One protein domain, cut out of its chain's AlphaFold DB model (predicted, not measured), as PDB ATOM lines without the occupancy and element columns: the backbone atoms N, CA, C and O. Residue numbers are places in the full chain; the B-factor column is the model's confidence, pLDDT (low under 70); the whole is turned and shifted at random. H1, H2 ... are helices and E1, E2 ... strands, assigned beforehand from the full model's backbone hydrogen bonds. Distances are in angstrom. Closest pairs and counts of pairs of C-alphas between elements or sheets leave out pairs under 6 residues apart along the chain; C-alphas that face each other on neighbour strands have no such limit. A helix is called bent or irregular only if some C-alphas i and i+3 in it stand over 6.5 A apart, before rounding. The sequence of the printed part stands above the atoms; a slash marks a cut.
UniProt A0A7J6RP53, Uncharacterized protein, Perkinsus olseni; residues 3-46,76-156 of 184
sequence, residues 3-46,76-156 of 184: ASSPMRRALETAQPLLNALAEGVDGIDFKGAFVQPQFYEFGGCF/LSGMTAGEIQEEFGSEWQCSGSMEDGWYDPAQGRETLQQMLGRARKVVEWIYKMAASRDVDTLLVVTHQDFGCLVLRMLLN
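AT A GLANCE: This is residues 3 to 46 and 76 to 156 of the 184 residues of an uncharacterized protein of Perkinsus olseni (UniProt A0A7J6RP53). Two long helices, H3 and H1, run nearly the same way on two sides of a core in which the short strands E1 and E2 stand with much unnamed chain. H4 crosses H3 at a steep angle, the small helix H2 lies near H1, and residues 89 to 111 are a long stretch with no named element. The printed part has 125 residues, with named elements in the order H1 E1 H2 H3 E2 H4; no two named strands pair, and the class is mostly helix. It is compact, with a radius of gyration of the C-alphas of 14.7 A and spans of 45 by 38 by 23 A.

IN THESE COORDINATES: H3, residues 112 to 132, is 30.3 A long and begins at C-alpha 112 (-12.499, -20.169, 19.588). H4, residues 144 to 155, is 16.1 A long and ends at C-alpha 155 (-9.359, -1.461, 15.831). H1, residues 8 to 23, is 22.4 A long, from C-alpha 8 (-32.999, -15.742, 11.031), with a kink of 33 degrees near residue 16; it is only just irregular, with C-alphas 13 and 16 6.8 A apart. H2 is residues 81 to 88, 10.4 A; E1 is residues 33 to 35, 7.1 A; E2 is residues 139 to 141, 6.8 A.

HOW THE PARTS SIT: H3, with residues 115 to 123 alone, touches H4; their closest C-alphas, Ala 119 and Val 150, are 5.5 A apart. They run the same way at a steep tilt of 52 degrees. H1 and H3 are apart. The closest C-alphas of H1 and E2, Ala 10 and Val 141, are 6.1 A apart; those of H1 and E1, Leu 18 and Ala 33, 6.9 A. H1 and H2 are close but not clearly touching, with the C-alphas of Gln 15 and Phe 88 closest at 7.3 A. E1 and E2 are apart and pair with no named strand; residues 33 to 34 of E1 pair with residues 92 to 93, parallel. In H2, H3 and H4 every O i to N i+4 pair is within hydrogen-bond range; in H1, 10 of 12 are.

THE WHOLE: The two C-alphas farthest apart, Asp 26 and Ala 106, are 46.1 A apart. Residues 47 to 75 are not printed, and C-alphas 46 and 76 are 5.7 A apart across this cut, which falls between E1 and H2. The link from H2 to H3 is long, with 23 residues, and that from E2 to H4 is tight. The mean pLDDT of the printed part is 95.1, and no printed residue is under 70.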
ATOM      1  N   ALA A   3     -24.917  -6.122   4.393       98.00
ATOM      2  CA  ALA A   3     -24.495  -7.491   4.640       98.00
ATOM      3  C   ALA A   3     -25.137  -8.000   5.929       98.00
ATOM      4  O   ALA A   3     -25.046  -7.340   6.966       98.00
ATOM      5  N   SER A   4     -25.751  -9.179   5.889       98.62
ATOM      6  CA  SER A   4     -26.342  -9.790   7.082       98.62
ATOM      7  C   SER A   4     -25.782 -11.178   7.358       98.62
ATOM      8  O   SER A   4     -25.353 -11.902   6.456       98.62
ATOM      9  N   SER A   5     -25.790 -11.545   8.633       98.50
ATOM     10  CA  SER A   5     -25.644 -12.922   9.080       98.50
ATOM     11  C   SER A   5     -26.779 -13.801   8.553       98.50
ATOM     12  O   SER A   5     -27.918 -13.342   8.497       98.50
ATOM     13  N   PRO A   6     -26.519 -15.083   8.239       98.06
ATOM     14  CA  PRO A   6     -27.547 -15.983   7.726       98.06
ATOM     15  C   PRO A   6     -28.495 -16.513   8.816       98.06
ATOM     16  O   PRO A   6     -29.374 -17.328   8.547       98.06
ATOM     17  N   MET A   7     -28.304 -16.117  10.079       97.88
ATOM     18  CA  MET A   7     -29.207 -16.509  11.160       97.88
ATOM     19  C   MET A   7     -30.494 -15.684  11.079       97.88
ATOM     20  O   MET A   7     -30.423 -14.457  11.063       97.88
ATOM     21  N   ARG A   8     -31.656 -16.349  11.137       97.56
ATOM     22  CA  ARG A   8     -32.999 -15.742  11.031       97.56
ATOM     23  C   ARG A   8     -33.141 -14.402  11.766       97.56
ATOM     24  O   ARG A   8     -33.457 -13.401  11.144       97.56
ATOM     25  N   ARG A   9     -32.780 -14.346  13.053       97.31
ATOM     26  CA  ARG A   9     -32.855 -13.120  13.881       97.31
ATOM     27  C   ARG A   9     -32.089 -11.909  13.318       97.31
ATOM     28  O   ARG A   9     -32.478 -10.764  13.535       97.31
ATOM     29  N   ALA A  10     -30.981 -12.144  12.618       98.31
ATOM     30  CA  ALA A  10     -30.204 -11.081  11.986       98.31
ATOM     31  C   ALA A  10     -30.844 -10.635  10.667       98.31
ATOM     32  O   ALA A  10     -30.873  -9.441  10.388       98.31
ATOM     33  N   LEU A  11     -31.406 -11.566   9.889       98.44
ATOM     34  CA  LEU A  11     -32.193 -11.247   8.692       98.44
ATOM     35  C   LEU A  11     -33.451 -10.447   9.054       98.44
ATOM     36  O   LEU A  11     -33.677  -9.398   8.464       98.44
ATOM     37  N   GLU A  12     -34.180 -10.841  10.099       98.38
ATOM     38  CA  GLU A  12     -35.324 -10.086  10.641       98.38
ATOM     39  C   GLU A  12     -34.933  -8.657  11.048       98.38
ATOM     40  O   GLU A  12     -35.666  -7.707  10.784       98.38
ATOM     41  N   THR A  13     -33.751  -8.487  11.650       98.31
ATOM     42  CA  THR A  13     -33.220  -7.160  12.007       98.31
ATOM     43  C   THR A  13     -32.817  -6.352  10.768       98.31
ATOM     44  O   THR A  13     -32.990  -5.136  10.732       98.31
ATOM     45  N   ALA A  14     -32.268  -7.009   9.745       98.31
ATOM     46  CA  ALA A  14     -31.782  -6.363   8.532       98.31
ATOM     47  C   ALA A  14     -32.899  -6.038   7.526       98.31
ATOM     48  O   ALA A  14     -32.741  -5.106   6.740       98.31
ATOM     49  N   GLN A  15     -34.020  -6.764   7.545       98.25
ATOM     50  CA  GLN A  15     -35.083  -6.630   6.547       98.25
ATOM     51  C   GLN A  15     -35.674  -5.212   6.465       98.25
ATOM     52  O   GLN A  15     -35.791  -4.692   5.356       98.25
ATOM     53  N   PRO A  16     -35.983  -4.519   7.580       97.44
ATOM     54  CA  PRO A  16     -36.458  -3.139   7.505       97.44
ATOM     55  C   PRO A  16     -35.422  -2.185   6.895       97.44
ATOM     56  O   PRO A  16     -35.796  -1.246   6.196       97.44
ATOM     57  N   LEU A  17     -34.124  -2.433   7.121       96.75
ATOM     58  CA  LEU A  17     -33.046  -1.648   6.513       96.75
ATOM     59  C   LEU A  17     -32.972  -1.895   5.007       96.75
ATOM     60  O   LEU A  17     -32.831  -0.941   4.249       96.75
ATOM     61  N   LEU A  18     -33.084  -3.155   4.576       97.69
ATOM     62  CA  LEU A  18     -33.146  -3.508   3.159       97.69
ATOM     63  C   LEU A  18     -34.314  -2.796   2.475       97.69
ATOM     64  O   LEU A  18     -34.092  -2.117   1.478       97.69
ATOM     65  N   ASN A  19     -35.520  -2.889   3.039       96.31
ATOM     66  CA  ASN A  19     -36.710  -2.262   2.465       96.31
ATOM     67  C   ASN A  19     -36.521  -0.743   2.320       96.31
ATOM     68  O   ASN A  19     -36.713  -0.205   1.235       96.31
ATOM     69  N   ALA A  20     -36.044  -0.068   3.373       95.75
ATOM     70  CA  ALA A  20     -35.796   1.372   3.332       95.75
ATOM     71  C   ALA A  20     -34.728   1.765   2.292       95.75
ATOM     72  O   ALA A  20     -34.880   2.757   1.584       95.75
ATOM     73  N   LEU A  21     -33.646   0.987   2.175       95.88
ATOM     74  CA  LEU A  21     -32.592   1.235   1.187       95.88
ATOM     75  C   LEU A  21     -33.061   0.963  -0.249       95.88
ATOM     76  O   LEU A  21     -32.639   1.669  -1.164       95.88
ATOM     77  N   ALA A  22     -33.926  -0.032  -0.446       93.38
ATOM     78  CA  ALA A  22     -34.485  -0.400  -1.743       93.38
ATOM     79  C   ALA A  22     -35.554   0.591  -2.236       93.38
ATOM     80  O   ALA A  22     -35.637   0.844  -3.436       93.38
ATOM     81  N   GLU A  23     -36.332   1.190  -1.328       94.25
ATOM     82  CA  GLU A  23     -37.265   2.285  -1.643       94.25
ATOM     83  C   GLU A  23     -36.545   3.573  -2.077       94.25
ATOM     84  O   GLU A  23     -37.132   4.428  -2.740       94.25
ATOM     85  N   GLY A  24     -35.255   3.677  -1.755       92.38
ATOM     86  CA  GLY A  24     -34.406   4.807  -2.084       92.38
ATOM     87  C   GLY A  24     -34.299   5.782  -0.918       92.38
ATOM     88  O   GLY A  24     -35.284   6.315  -0.412       92.38
ATOM     89  N   VAL A  25     -33.060   6.053  -0.518       92.56
ATOM     90  CA  VAL A  25     -32.724   7.081   0.469       92.56
ATOM     91  C   VAL A  25     -31.941   8.169  -0.250       92.56
ATOM     92  O   VAL A  25     -31.019   7.868  -1.009       92.56
ATOM     93  N   ASP A  26     -32.311   9.429  -0.028       93.81
ATOM     94  CA  ASP A  26     -31.666  10.556  -0.700       93.81
ATOM     95  C   ASP A  26     -30.148  10.557  -0.457       93.81
ATOM     96  O   ASP A  26     -29.673  10.353   0.663       93.81
ATOM     97  N   GLY A  27     -29.383  10.740  -1.533       90.31
ATOM     98  CA  GLY A  27     -27.921  10.685  -1.510       90.31
ATOM     99  C   GLY A  27     -27.294   9.294  -1.327       90.31
ATOM    100  O   GLY A  27     -26.069   9.218  -1.231       90.31
ATOM    101  N   ILE A  28     -28.070   8.202  -1.297       92.81
ATOM    102  CA  ILE A  28     -27.545   6.832  -1.163       92.81
ATOM    103  C   ILE A  28     -27.727   6.048  -2.467       92.81
ATOM    104  O   ILE A  28     -28.839   5.710  -2.863       92.81
ATOM    105  N   ASP A  29     -26.611   5.671  -3.093       94.12
ATOM    106  CA  ASP A  29     -26.582   4.694  -4.187       94.12
ATOM    107  C   ASP A  29     -26.492   3.267  -3.612       94.12
ATOM    108  O   ASP A  29     -25.416   2.749  -3.280       94.12
ATOM    109  N   PHE A  30     -27.650   2.637  -3.413       95.94
ATOM    110  CA  PHE A  30     -27.728   1.315  -2.803       95.94
ATOM    111  C   PHE A  30     -27.325   0.201  -3.782       95.94
ATOM    112  O   PHE A  30     -28.075  -0.192  -4.667       95.94
ATOM    113  N   LYS A  31     -26.141  -0.381  -3.557       94.69
ATOM    114  CA  LYS A  31     -25.585  -1.477  -4.375       94.69
ATOM    115  C   LYS A  31     -26.228  -2.859  -4.167       94.69
ATOM    116  O   LYS A  31     -25.825  -3.806  -4.836       94.69
ATOM    117  N   GLY A  32     -27.171  -2.995  -3.235       96.19
ATOM    118  CA  GLY A  32     -27.828  -4.263  -2.909       96.19
ATOM    119  C   GLY A  32     -27.459  -4.844  -1.540       96.19
ATOM    120  O   GLY A  32     -26.663  -4.274  -0.775       96.19
ATOM    121  N   ALA A  33     -28.080  -5.988  -1.246       97.88
ATOM    122  CA  ALA A  33     -27.931  -6.738  -0.008       97.88
ATOM    123  C   ALA A  33     -27.503  -8.183  -0.262       97.88
ATOM    124  O   ALA A  33     -27.928  -8.815  -1.229       97.88
ATOM    125  N   PHE A  34     -26.674  -8.715   0.631       97.81
ATOM    126  CA  PHE A  34     -26.224 -10.097   0.556       97.81
ATOM    127  C   PHE A  34     -26.116 -10.738   1.936       97.81
ATOM    128  O   PHE A  34     -25.885 -10.078   2.955       97.81
ATOM    129  N   VAL A  35     -26.265 -12.055   1.952       98.38
ATOM    130  CA  VAL A  35     -26.096 -12.871   3.146       98.38
ATOM    131  C   VAL A  35     -24.681 -13.422   3.174       98.38
ATOM    132  O   VAL A  35     -24.232 -14.092   2.244       98.38
ATOM    133  N   GLN A  36     -23.960 -13.124   4.252       97.06
ATOM    134  CA  GLN A  36     -22.576 -13.538   4.429       97.06
ATOM    135  C   GLN A  36     -22.512 -14.752   5.364       97.06
ATOM    136  O   GLN A  36     -22.615 -14.571   6.582       97.06
ATOM    137  N   PRO A  37     -22.282 -15.981   4.854       96.50
ATOM    138  CA  PRO A  37     -22.256 -17.191   5.680       96.50
ATOM    139  C   PRO A  37     -21.188 -17.158   6.776       96.50
ATOM    140  O   PRO A  37     -21.260 -17.927   7.719       96.50
ATOM    141  N   GLN A  38     -20.212 -16.252   6.716       97.12
ATOM    142  CA  GLN A  38     -19.212 -16.099   7.774       97.12
ATOM    143  C   GLN A  38     -19.658 -15.236   8.964       97.12
ATOM    144  O   GLN A  38     -18.880 -15.091   9.900       97.12
ATOM    145  N   PHE A  39     -20.859 -14.652   8.965       97.75
ATOM    146  CA  PHE A  39     -21.307 -13.700   9.999       97.75
ATOM    147  C   PHE A  39     -22.166 -14.330  11.109       97.75
ATOM    148  O   PHE A  39     -22.849 -13.605  11.834       97.75
ATOM    149  N   TYR A  40     -22.208 -15.658  11.245       97.31
ATOM    150  CA  TYR A  40     -22.978 -16.326  12.306       97.31
ATOM    151  C   TYR A  40     -22.348 -16.155  13.704       97.31
ATOM    152  O   TYR A  40     -21.175 -15.798  13.839       97.31
ATOM    153  N   GLU A  41     -23.150 -16.374  14.748       96.50
ATOM    154  CA  GLU A  41     -22.728 -16.221  16.148       96.50
ATOM    155  C   GLU A  41     -21.692 -17.268  16.568       96.50
ATOM    156  O   GLU A  41     -21.680 -18.385  16.054       96.50
ATOM    157  N   PHE A  42     -20.842 -16.933  17.534       94.44
ATOM    158  CA  PHE A  42     -19.921 -17.897  18.115       94.44
ATOM    159  C   PHE A  42     -20.628 -19.198  18.524       94.44
ATOM    160  O   PHE A  42     -21.653 -19.206  19.207       94.44
ATOM    161  N   GLY A  43     -20.039 -20.319  18.123       90.88
ATOM    162  CA  GLY A  43     -20.527 -21.649  18.461       90.88
ATOM    163  C   GLY A  43     -21.332 -22.304  17.347       90.88
ATOM    164  O   GLY A  43     -21.401 -23.525  17.359       90.88
ATOM    165  N   GLY A  44     -21.852 -21.557  16.366       92.62
ATOM    166  CA  GLY A  44     -22.533 -22.119  15.195       92.62
ATOM    167  C   GLY A  44     -24.061 -22.120  15.284       92.62
ATOM    168  O   GLY A  44     -24.669 -21.208  15.846       92.62
ATOM    169  N   CYS A  45     -24.697 -23.133  14.692       92.31
ATOM    170  CA  CYS A  45     -26.153 -23.244  14.602       92.31
ATOM    171  C   CYS A  45     -26.667 -24.408  15.454       92.31
ATOM    172  O   CYS A  45     -26.535 -25.567  15.070       92.31
ATOM    173  N   PHE A  46     -27.239 -24.099  16.618       89.00
ATOM    174  CA  PHE A  46     -27.719 -25.099  17.569       89.00
ATOM    175  C   PHE A  46     -29.106 -24.727  18.084       89.00
ATOM    176  O   PHE A  46     -29.399 -23.549  18.303       89.00
ATOM    177  N   LEU A  76     -27.731 -27.806  13.755       93.25
ATOM    178  CA  LEU A  76     -28.573 -27.610  12.577       93.25
ATOM    179  C   LEU A  76     -27.722 -27.088  11.420       93.25
ATOM    180  O   LEU A  76     -26.742 -26.382  11.646       93.25
ATOM    181  N   SER A  77     -28.135 -27.349  10.181       96.19
ATOM    182  CA  SER A  77     -27.451 -26.776   9.013       96.19
ATOM    183  C   SER A  77     -27.709 -25.272   8.833       96.19
ATOM    184  O   SER A  77     -27.012 -24.584   8.089       96.19
ATOM    185  N   GLY A  78     -28.707 -24.732   9.543       96.38
ATOM    186  CA  GLY A  78     -29.225 -23.391   9.284       96.38
ATOM    187  C   GLY A  78     -30.047 -23.331   7.995       96.38
ATOM    188  O   GLY A  78     -30.299 -24.356   7.371       96.38
ATOM    189  N   MET A  79     -30.489 -22.127   7.627       97.94
ATOM    190  CA  MET A  79     -31.299 -21.920   6.423       97.94
ATOM    191  C   MET A  79     -30.453 -22.054   5.152       97.94
ATOM    192  O   MET A  79     -29.323 -21.567   5.090       97.94
ATOM    193  N   THR A  80     -31.018 -22.663   4.124       98.38
ATOM    194  CA  THR A  80     -30.464 -22.674   2.770       98.38
ATOM    195  C   THR A  80     -30.640 -21.311   2.092       98.38
ATOM    196  O   THR A  80     -31.432 -20.467   2.524       98.38
ATOM    197  N   ALA A  81     -29.931 -21.087   0.985       98.06
ATOM    198  CA  ALA A  81     -30.153 -19.923   0.126       98.06
ATOM    199  C   ALA A  81     -31.614 -19.831  -0.358       98.06
ATOM    200  O   ALA A  81     -32.190 -18.745  -0.353       98.06
ATOM    201  N   GLY A  82     -32.215 -20.969  -0.731       98.19
ATOM    202  CA  GLY A  82     -33.604 -21.034  -1.186       98.19
ATOM    203  C   GLY A  82     -34.596 -20.655  -0.087       98.19
ATOM    204  O   GLY A  82     -35.457 -19.812  -0.317       98.19
ATOM    205  N   GLU A  83     -34.418 -21.192   1.123       98.44
ATOM    206  CA  GLU A  83     -35.265 -20.856   2.280       98.44
ATOM    207  C   GLU A  83     -35.158 -19.373   2.658       98.44
ATOM    208  O   GLU A  83     -36.157 -18.748   3.007       98.44
ATOM    209  N   ILE A  84     -33.961 -18.780   2.572       98.50
ATOM    210  CA  ILE A  84     -33.787 -17.343   2.822       98.50
ATOM    211  C   ILE A  84     -34.533 -16.518   1.777       98.50
ATOM    212  O   ILE A  84     -35.213 -15.563   2.138       98.50
ATOM    213  N   GLN A  85     -34.415 -16.864   0.496       97.94
ATOM    214  CA  GLN A  85     -35.081 -16.122  -0.574       97.94
ATOM    215  C   GLN A  85     -36.605 -16.271  -0.525       97.94
ATOM    216  O   GLN A  85     -37.316 -15.308  -0.805       97.94
ATOM    217  N   GLU A  86     -37.104 -17.449  -0.145       98.19
ATOM    218  CA  GLU A  86     -38.531 -17.699   0.064       98.19
ATOM    219  C   GLU A  86     -39.084 -16.882   1.241       98.19
ATOM    220  O   GLU A  86     -40.145 -16.272   1.118       98.19
ATOM    221  N   GLU A  87     -38.365 -16.836   2.367       98.31
ATOM    222  CA  GLU A  87     -38.845 -16.179   3.589       98.31
ATOM    223  C   GLU A  87     -38.618 -14.657   3.601       98.31
ATOM    224  O   GLU A  87     -39.477 -13.909   4.068       98.31
ATOM    225  N   PHE A  88     -37.475 -14.186   3.092       97.88
ATOM    226  CA  PHE A  88     -37.026 -12.789   3.204       97.88
ATOM    227  C   PHE A  88     -36.989 -12.025   1.873       97.88
ATOM    228  O   PHE A  88     -36.732 -10.819   1.871       97.88
ATOM    229  N   GLY A  89     -37.254 -12.696   0.751       96.62
ATOM    230  CA  GLY A  89     -37.288 -12.090  -0.578       96.62
ATOM    231  C   GLY A  89     -36.036 -12.334  -1.425       96.62
ATOM    232  O   GLY A  89     -34.917 -12.507  -0.935       96.62
ATOM    233  N   SER A  90     -36.239 -12.330  -2.744       96.19
ATOM    234  CA  SER A  90     -35.208 -12.576  -3.764       96.19
ATOM    235  C   SER A  90     -34.137 -11.483  -3.878       96.19
ATOM    236  O   SER A  90     -33.120 -11.672  -4.541       96.19
ATOM    237  N   GLU A  91     -34.356 -10.338  -3.234       96.25
ATOM    238  CA  GLU A  91     -33.433  -9.210  -3.142       96.25
ATOM    239  C   GLU A  91     -32.163  -9.571  -2.355       96.25
ATOM    240  O   GLU A  91     -31.110  -8.957  -2.551       96.25
ATOM    241  N   TRP A  92     -32.242 -10.588  -1.489       98.00
ATOM    242  CA  TRP A  92     -31.090 -11.149  -0.798       98.00
ATOM    243  C   TRP A  92     -30.237 -12.003  -1.736       98.00
ATOM    244  O   TRP A  92     -30.605 -13.107  -2.151       98.00
ATOM    245  N   GLN A  93     -29.021 -11.528  -1.996       97.88
ATOM    246  CA  GLN A  93     -28.005 -12.320  -2.678       97.88
ATOM    247  C   GLN A  93     -27.382 -13.314  -1.694       97.88
ATOM    248  O   GLN A  93     -26.732 -12.926  -0.723       97.88
ATOM    249  N   CYS A  94     -27.565 -14.606  -1.942       97.25
ATOM    250  CA  CYS A  94     -26.985 -15.670  -1.127       97.25
ATOM    251  C   CYS A  94     -25.806 -16.325  -1.856       97.25
ATOM    252  O   CYS A  94     -25.779 -16.409  -3.083       97.25
ATOM    253  N   SER A  95     -24.814 -16.799  -1.101       92.94
ATOM    254  CA  SER A  95     -23.712 -17.576  -1.675       92.94
ATOM    255  C   SER A  95     -24.200 -18.962  -2.101       92.94
ATOM    256  O   SER A  95     -24.941 -19.596  -1.357       92.94
ATOM    257  N   GLY A  96     -23.694 -19.488  -3.223       92.62
ATOM    258  CA  GLY A  96     -23.922 -20.891  -3.612       92.62
ATOM    259  C   GLY A  96     -23.397 -21.906  -2.586       92.62
ATOM    260  O   GLY A  96     -23.855 -23.036  -2.539       92.62
ATOM    261  N   SER A  97     -22.500 -21.497  -1.680       94.81
ATOM    262  CA  SER A  97     -22.083 -22.340  -0.544       94.81
ATOM    263  C   SER A  97     -23.187 -22.604   0.488       94.81
ATOM    264  O   SER A  97     -22.958 -23.365   1.420       94.81
ATOM    265  N   MET A  98     -24.356 -21.971   0.345       97.38
ATOM    266  CA  MET A  98     -25.500 -22.112   1.245       97.38
ATOM    267  C   MET A  98     -26.622 -22.977   0.649       97.38
ATOM    268  O   MET A  98     -27.745 -22.918   1.139       97.38
ATOM    269  N   GLU A  99     -26.369 -23.745  -0.417       96.75
ATOM    270  CA  GLU A  99     -27.377 -24.634  -1.024       96.75
ATOM    271  C   GLU A  99     -27.914 -25.674  -0.024       96.75
ATOM    272  O   GLU A  99     -29.124 -25.856   0.061       96.75
ATOM    273  N   ASP A 100     -27.038 -26.245   0.807       96.62
ATOM    274  CA  ASP A 100     -27.373 -27.261   1.822       96.62
ATOM    275  C   ASP A 100     -27.402 -26.697   3.260       96.62
ATOM    276  O   ASP A 100     -27.293 -27.428   4.249       96.62
ATOM    277  N   GLY A 101     -27.529 -25.373   3.386       97.50
ATOM    278  CA  GLY A 101     -27.415 -24.640   4.645       97.50
ATOM    279  C   GLY A 101     -26.052 -23.966   4.801       97.50
ATOM    280  O   GLY A 101     -25.100 -24.239   4.075       97.50
ATOM    281  N   TRP A 102     -25.956 -23.018   5.731       96.50
ATOM    282  CA  TRP A 102     -24.741 -22.221   5.943       96.50
ATOM    283  C   TRP A 102     -23.805 -22.776   7.022       96.50
ATOM    284  O   TRP A 102     -22.698 -22.259   7.196       96.50
ATOM    285  N   TYR A 103     -24.240 -23.791   7.768       96.25
ATOM    286  CA  TYR A 103     -23.460 -24.452   8.806       96.25
ATOM    287  C   TYR A 103     -23.387 -25.949   8.536       96.25
ATOM    288  O   TYR A 103     -24.383 -26.568   8.190       96.25
ATOM    289  N   ASP A 104     -22.223 -26.550   8.752       94.69
ATOM    290  CA  ASP A 104     -22.114 -28.003   8.824       94.69
ATOM    291  C   ASP A 104     -22.294 -28.428  10.295       94.69
ATOM    292  O   ASP A 104     -21.494 -28.018  11.139       94.69
ATOM    293  N   PRO A 105     -23.332 -29.198  10.661       90.75
ATOM    294  CA  PRO A 105     -23.477 -29.693  12.026       90.75
ATOM    295  C   PRO A 105     -22.464 -30.802  12.370       90.75
ATOM    296  O   PRO A 105     -22.182 -31.009  13.553       90.75
ATOM    297  N   ALA A 106     -21.873 -31.489  11.383       89.62
ATOM    298  CA  ALA A 106     -20.936 -32.593  11.608       89.62
ATOM    299  C   ALA A 106     -19.582 -32.134  12.177       89.62
ATOM    300  O   ALA A 106     -18.936 -32.882  12.910       89.62
ATOM    301  N   GLN A 107     -19.167 -30.889  11.914       89.06
ATOM    302  CA  GLN A 107     -17.994 -30.272  12.560       89.06
ATOM    303  C   GLN A 107     -18.230 -29.916  14.043       89.06
ATOM    304  O   GLN A 107     -17.300 -29.472  14.717       89.06
ATOM    305  N   GLY A 108     -19.445 -30.109  14.568       89.69
ATOM    306  CA  GLY A 108     -19.782 -29.821  15.958       89.69
ATOM    307  C   GLY A 108     -19.833 -28.325  16.269       89.69
ATOM    308  O   GLY A 108     -20.055 -27.492  15.389       89.69
ATOM    309  N   ARG A 109     -19.695 -27.969  17.551       90.31
ATOM    310  CA  ARG A 109     -19.711 -26.571  18.008       90.31
ATOM    311  C   ARG A 109     -18.419 -25.872  17.599       90.31
ATOM    312  O   ARG A 109     -17.332 -26.390  17.844       90.31
ATOM    313  N   GLU A 110     -18.540 -24.668  17.051       93.06
ATOM    314  CA  GLU A 110     -17.378 -23.865  16.677       93.06
ATOM    315  C   GLU A 110     -16.476 -23.588  17.896       93.06
ATOM    316  O   GLU A 110     -16.919 -23.133  18.953       93.06
ATOM    317  N   THR A 111     -15.182 -23.846  17.733       93.06
ATOM    318  CA  THR A 111     -14.133 -23.526  18.704       93.06
ATOM    319  C   THR A 111     -13.679 -22.072  18.576       93.06
ATOM    320  O   THR A 111     -13.786 -21.451  17.518       93.06
ATOM    321  N   LEU A 112     -13.066 -21.523  19.630       92.00
ATOM    322  CA  LEU A 112     -12.499 -20.169  19.588       92.00
ATOM    323  C   LEU A 112     -11.484 -19.989  18.441       92.00
ATOM    324  O   LEU A 112     -11.454 -18.942  17.803       92.00
ATOM    325  N   GLN A 113     -10.669 -21.009  18.147       94.44
ATOM    326  CA  GLN A 113      -9.698 -20.950  17.047       94.44
ATOM    327  C   GLN A 113     -10.374 -20.884  15.672       94.44
ATOM    328  O   GLN A 113      -9.935 -20.115  14.814       94.44
ATOM    329  N   GLN A 114     -11.462 -21.632  15.470       94.94
ATOM    330  CA  GLN A 114     -12.264 -21.541  14.246       94.94
ATOM    331  C   GLN A 114     -12.895 -20.150  14.105       94.94
ATOM    332  O   GLN A 114     -12.748 -19.534  13.046       94.94
ATOM    333  N   MET A 115     -13.465 -19.600  15.185       96.12
ATOM    334  CA  MET A 115     -14.020 -18.243  15.184       96.12
ATOM    335  C   MET A 115     -12.953 -17.189  14.861       96.12
ATOM    336  O   MET A 115     -13.188 -16.306  14.039       96.12
ATOM    337  N   LEU A 116     -11.752 -17.295  15.443       96.12
ATOM    338  CA  LEU A 116     -10.620 -16.412  15.131       96.12
ATOM    339  C   LEU A 116     -10.204 -16.503  13.659       96.12
ATOM    340  O   LEU A 116      -9.881 -15.487  13.042       96.12
ATOM    341  N   GLY A 117     -10.194 -17.706  13.084       96.44
ATOM    342  CA  GLY A 117      -9.928 -17.911  11.660       96.44
ATOM    343  C   GLY A 117     -10.996 -17.273  10.769       96.44
ATOM    344  O   GLY A 117     -10.666 -16.612   9.785       96.44
ATOM    345  N   ARG A 118     -12.274 -17.421  11.136       97.44
ATOM    346  CA  ARG A 118     -13.417 -16.823  10.432       97.44
ATOM    347  C   ARG A 118     -13.416 -15.296  10.523       97.44
ATOM    348  O   ARG A 118     -13.538 -14.628   9.501       97.44
ATOM    349  N   ALA A 119     -13.181 -14.737  11.707       97.00
ATOM    350  CA  ALA A 119     -13.086 -13.293  11.908       97.00
ATOM    351  C   ALA A 119     -11.943 -12.675  11.083       97.00
ATOM    352  O   ALA A 119     -12.151 -11.651  10.436       97.00
ATOM    353  N   ARG A 120     -10.775 -13.332  11.005       96.69
ATOM    354  CA  ARG A 120      -9.661 -12.882  10.147       96.69
ATOM    355  C   ARG A 120     -10.051 -12.789   8.674       96.69
ATOM    356  O   ARG A 120      -9.801 -11.763   8.051       96.69
ATOM    357  N   LYS A 121     -10.715 -13.815   8.133       96.56
ATOM    358  CA  LYS A 121     -11.200 -13.810   6.741       96.56
ATOM    359  C   LYS A 121     -12.175 -12.661   6.479       96.56
ATOM    360  O   LYS A 121     -12.105 -12.025   5.429       96.56
ATOM    361  N   VAL A 122     -13.059 -12.371   7.436       96.44
ATOM    362  CA  VAL A 122     -13.990 -11.236   7.354       96.44
ATOM    363  C   VAL A 122     -13.251  -9.900   7.366       96.44
ATOM    364  O   VAL A 122     -13.533  -9.047   6.529       96.44
ATOM    365  N   VAL A 123     -12.275  -9.724   8.256       95.44
ATOM    366  CA  VAL A 123     -11.449  -8.509   8.322       95.44
ATOM    367  C   VAL A 123     -10.678  -8.293   7.018       95.44
ATOM    368  O   VAL A 123     -10.705  -7.199   6.459       95.44
ATOM    369  N   GLU A 124     -10.049  -9.340   6.478       94.38
ATOM    370  CA  GLU A 124      -9.372  -9.288   5.176       94.38
ATOM    371  C   GLU A 124     -10.324  -8.894   4.043       94.38
ATOM    372  O   GLU A 124      -9.958  -8.120   3.157       94.38
ATOM    373  N   TRP A 125     -11.550  -9.418   4.057       93.88
ATOM    374  CA  TRP A 125     -12.576  -9.077   3.078       93.88
ATOM    375  C   TRP A 125     -13.022  -7.608   3.194       93.88
ATOM    376  O   TRP A 125     -13.092  -6.928   2.170       93.88
ATOM    377  N   ILE A 126     -13.203  -7.075   4.410       93.88
ATOM    378  CA  ILE A 126     -13.501  -5.648   4.640       93.88
ATOM    379  C   ILE A 126     -12.369  -4.760   4.101       93.88
ATOM    380  O   ILE A 126     -12.632  -3.791   3.388       93.88
ATOM    381  N   TYR A 127     -11.104  -5.105   4.364       92.56
ATOM    382  CA  TYR A 127      -9.969  -4.352   3.815       92.56
ATOM    383  C   TYR A 127      -9.908  -4.402   2.288       92.56
ATOM    384  O   TYR A 127      -9.587  -3.392   1.663       92.56
ATOM    385  N   LYS A 128     -10.237  -5.543   1.669       91.75
ATOM    386  CA  LYS A 128     -10.320  -5.653   0.202       91.75
ATOM    387  C   LYS A 128     -11.397  -4.733  -0.371       91.75
ATOM    388  O   LYS A 128     -11.124  -4.073  -1.367       91.75
ATOM    389  N   MET A 129     -12.562  -4.636   0.275       91.31
ATOM    390  CA  MET A 129     -13.609  -3.688  -0.126       91.31
ATOM    391  C   MET A 129     -13.155  -2.231   0.008       91.31
ATOM    392  O   MET A 129     -13.326  -1.438  -0.916       91.31
ATOM    393  N   ALA A 130     -12.520  -1.881   1.131       91.19
ATOM    394  CA  ALA A 130     -11.982  -0.537   1.333       91.19
ATOM    395  C   ALA A 130     -10.899  -0.186   0.293       91.19
ATOM    396  O   ALA A 130     -10.800   0.955  -0.157       91.19
ATOM    397  N   ALA A 131     -10.085  -1.167  -0.109       91.25
ATOM    398  CA  ALA A 131      -9.055  -0.997  -1.127       91.25
ATOM    399  C   ALA A 131      -9.624  -0.865  -2.546       91.25
ATOM    400  O   ALA A 131      -9.081  -0.084  -3.328       91.25
ATOM    401  N   SER A 132     -10.694  -1.596  -2.881       91.31
ATOM    402  CA  SER A 132     -11.300  -1.527  -4.215       91.31
ATOM    403  C   SER A 132     -12.100  -0.246  -4.441       91.31
ATOM    404  O   SER A 132     -12.203   0.202  -5.578       91.31
ATOM    405  N   ARG A 133     -12.600   0.382  -3.363       87.19
ATOM    406  CA  ARG A 133     -13.483   1.563  -3.411       87.19
ATOM    407  C   ARG A 133     -14.791   1.317  -4.171       87.19
ATOM    408  O   ARG A 133     -15.433   2.263  -4.609       87.19
ATOM    409  N   ASP A 134     -15.206   0.057  -4.295       86.06
ATOM    410  CA  ASP A 134     -16.489  -0.289  -4.922       86.06
ATOM    411  C   ASP A 134     -17.684   0.085  -4.029       86.06
ATOM    412  O   ASP A 134     -18.823   0.173  -4.490       86.06
ATOM    413  N   VAL A 135     -17.429   0.258  -2.727       88.75
ATOM    414  CA  VAL A 135     -18.431   0.541  -1.701       88.75
ATOM    415  C   VAL A 135     -17.877   1.559  -0.707       88.75
ATOM    416  O   VAL A 135     -16.920   1.263   0.002       88.75
ATOM    417  N   ASP A 136     -18.534   2.715  -0.598       91.38
ATOM    418  CA  ASP A 136     -18.187   3.748   0.392       91.38
ATOM    419  C   ASP A 136     -18.693   3.410   1.801       91.38
ATOM    420  O   ASP A 136     -18.111   3.806   2.808       91.38
ATOM    421  N   THR A 137     -19.814   2.690   1.901       94.81
ATOM    422  CA  THR A 137     -20.422   2.318   3.185       94.81
ATOM    423  C   THR A 137     -20.968   0.897   3.148       94.81
ATOM    424  O   THR A 137     -21.826   0.544   2.325       94.81
ATOM    425  N   LEU A 138     -20.482   0.088   4.087       95.69
ATOM    426  CA  LEU A 138     -20.940  -1.267   4.354       95.69
ATOM    427  C   LEU A 138     -21.701  -1.291   5.684       95.69
ATOM    428  O   LEU A 138     -21.123  -1.050   6.741       95.69
ATOM    429  N   LEU A 139     -22.989  -1.618   5.628       97.12
ATOM    430  CA  LEU A 139     -23.796  -1.916   6.806       97.12
ATOM    431  C   LEU A 139     -23.691  -3.411   7.097       97.12
ATOM    432  O   LEU A 139     -23.937  -4.223   6.207       97.12
ATOM    433  N   VAL A 140     -23.336  -3.772   8.329       97.56
ATOM    434  CA  VAL A 140     -23.208  -5.167   8.763       97.56
ATOM    435  C   VAL A 140     -24.183  -5.444   9.897       97.56
ATOM    436  O   VAL A 140     -24.125  -4.787  10.934       97.56
ATOM    437  N   VAL A 141     -25.035  -6.453   9.725       98.38
ATOM    438  CA  VAL A 141     -25.888  -6.993  10.789       98.38
ATOM    439  C   VAL A 141     -25.346  -8.360  11.196       98.38
ATOM    440  O   VAL A 141     -25.312  -9.302  10.405       98.38
ATOM    441  N   THR A 142     -24.873  -8.469  12.434       97.94
ATOM    442  CA  THR A 142     -24.255  -9.688  12.973       97.94
ATOM    443  C   THR A 142     -24.577  -9.840  14.461       97.94
ATOM    444  O   THR A 142     -25.459  -9.162  14.983       97.94
ATOM    445  N   HIS A 143     -23.897 -10.764  15.133       96.94
ATOM    446  CA  HIS A 143     -24.141 -11.125  16.522       96.94
ATOM    447  C   HIS A 143     -23.034 -10.626  17.438       96.94
ATOM    448  O   HIS A 143     -22.007 -10.121  16.979       96.94
ATOM    449  N   GLN A 144     -23.268 -10.732  18.741       94.81
ATOM    450  CA  GLN A 144     -22.478 -10.026  19.730       94.81
ATOM    451  C   GLN A 144     -21.034 -10.529  19.765       94.81
ATOM    452  O   GLN A 144     -20.122  -9.728  19.549       94.81
ATOM    453  N   ASP A 145     -20.805 -11.820  20.014       94.25
ATOM    454  CA  ASP A 145     -19.446 -12.326  20.241       94.25
ATOM    455  C   ASP A 145     -18.604 -12.210  18.971       94.25
ATOM    456  O   ASP A 145     -17.472 -11.708  19.004       94.25
ATOM    457  N   PHE A 146     -19.187 -12.590  17.830       96.12
ATOM    458  CA  PHE A 146     -18.515 -12.474  16.540       96.12
ATOM    459  C   PHE A 146     -18.234 -11.012  16.151       96.12
ATOM    460  O   PHE A 146     -17.101 -10.673  15.798       96.12
ATOM    461  N   GLY A 147     -19.233 -10.129  16.255       95.38
ATOM    462  CA  GLY A 147     -19.093  -8.708  15.926       95.38
ATOM    463  C   GLY A 147     -18.058  -8.004  16.802       95.38
ATOM    464  O   GLY A 147     -17.215  -7.267  16.291       95.38
ATOM    465  N   CYS A 148     -18.044  -8.296  18.107       94.25
ATOM    466  CA  CYS A 148     -17.042  -7.767  19.032       94.25
ATOM    467  C   CYS A 148     -15.623  -8.197  18.645       94.25
ATOM    468  O   CYS A 148     -14.697  -7.386  18.710       94.25
ATOM    469  N   LEU A 149     -15.430  -9.456  18.239       94.38
ATOM    470  CA  LEU A 149     -14.121  -9.939  17.807       94.38
ATOM    471  C   LEU A 149     -13.654  -9.245  16.520       94.38
ATOM    472  O   LEU A 149     -12.508  -8.799  16.456       94.38
ATOM    473  N   VAL A 150     -14.532  -9.119  15.520       95.25
ATOM    474  CA  VAL A 150     -14.216  -8.418  14.264       95.25
ATOM    475  C   VAL A 150     -13.854  -6.955  14.534       95.25
ATOM    476  O   VAL A 150     -12.840  -6.480  14.028       95.25
ATOM    477  N   LEU A 151     -14.615  -6.254  15.382       93.75
ATOM    478  CA  LEU A 151     -14.316  -4.868  15.761       93.75
ATOM    479  C   LEU A 151     -12.967  -4.735  16.470       93.75
ATOM    480  O   LEU A 151     -12.185  -3.853  16.123       93.75
ATOM    481  N   ARG A 152     -12.652  -5.626  17.418       92.25
ATOM    482  CA  ARG A 152     -11.339  -5.640  18.089       92.25
ATOM    483  C   ARG A 152     -10.197  -5.836  17.098       92.25
ATOM    484  O   ARG A 152      -9.187  -5.148  17.204       92.25
ATOM    485  N   MET A 153     -10.371  -6.727  16.120       93.06
ATOM    486  CA  MET A 153      -9.376  -6.947  15.068       93.06
ATOM    487  C   MET A 153      -9.198  -5.720  14.167       93.06
ATOM    488  O   MET A 153      -8.063  -5.355  13.876       93.06
ATOM    489  N   LEU A 154     -10.288  -5.060  13.761       91.94
ATOM    490  CA  LEU A 154     -10.227  -3.846  12.935       91.94
ATOM    491  C   LEU A 154      -9.597  -2.660  13.680       91.94
ATOM    492  O   LEU A 154      -8.865  -1.874  13.086       91.94
ATOM    493  N   LEU A 155      -9.870  -2.538  14.979       90.25
ATOM    494  CA  LEU A 155      -9.359  -1.461  15.831       90.25
ATOM    495  C   LEU A 155      -7.964  -1.741  16.402       90.25
ATOM    496  O   LEU A 155      -7.382  -0.853  17.022       90.25
ATOM    497  N   ASN A 156      -7.449  -2.964  16.233       88.06
ATOM    498  CA  ASN A 156      -6.256  -3.454  16.923       88.06
ATOM    499  C   ASN A 156      -6.321  -3.178  18.443       88.06
ATOM    500  O   ASN A 156      -5.400  -2.605  19.027       88.06
TER     501      ASN A 156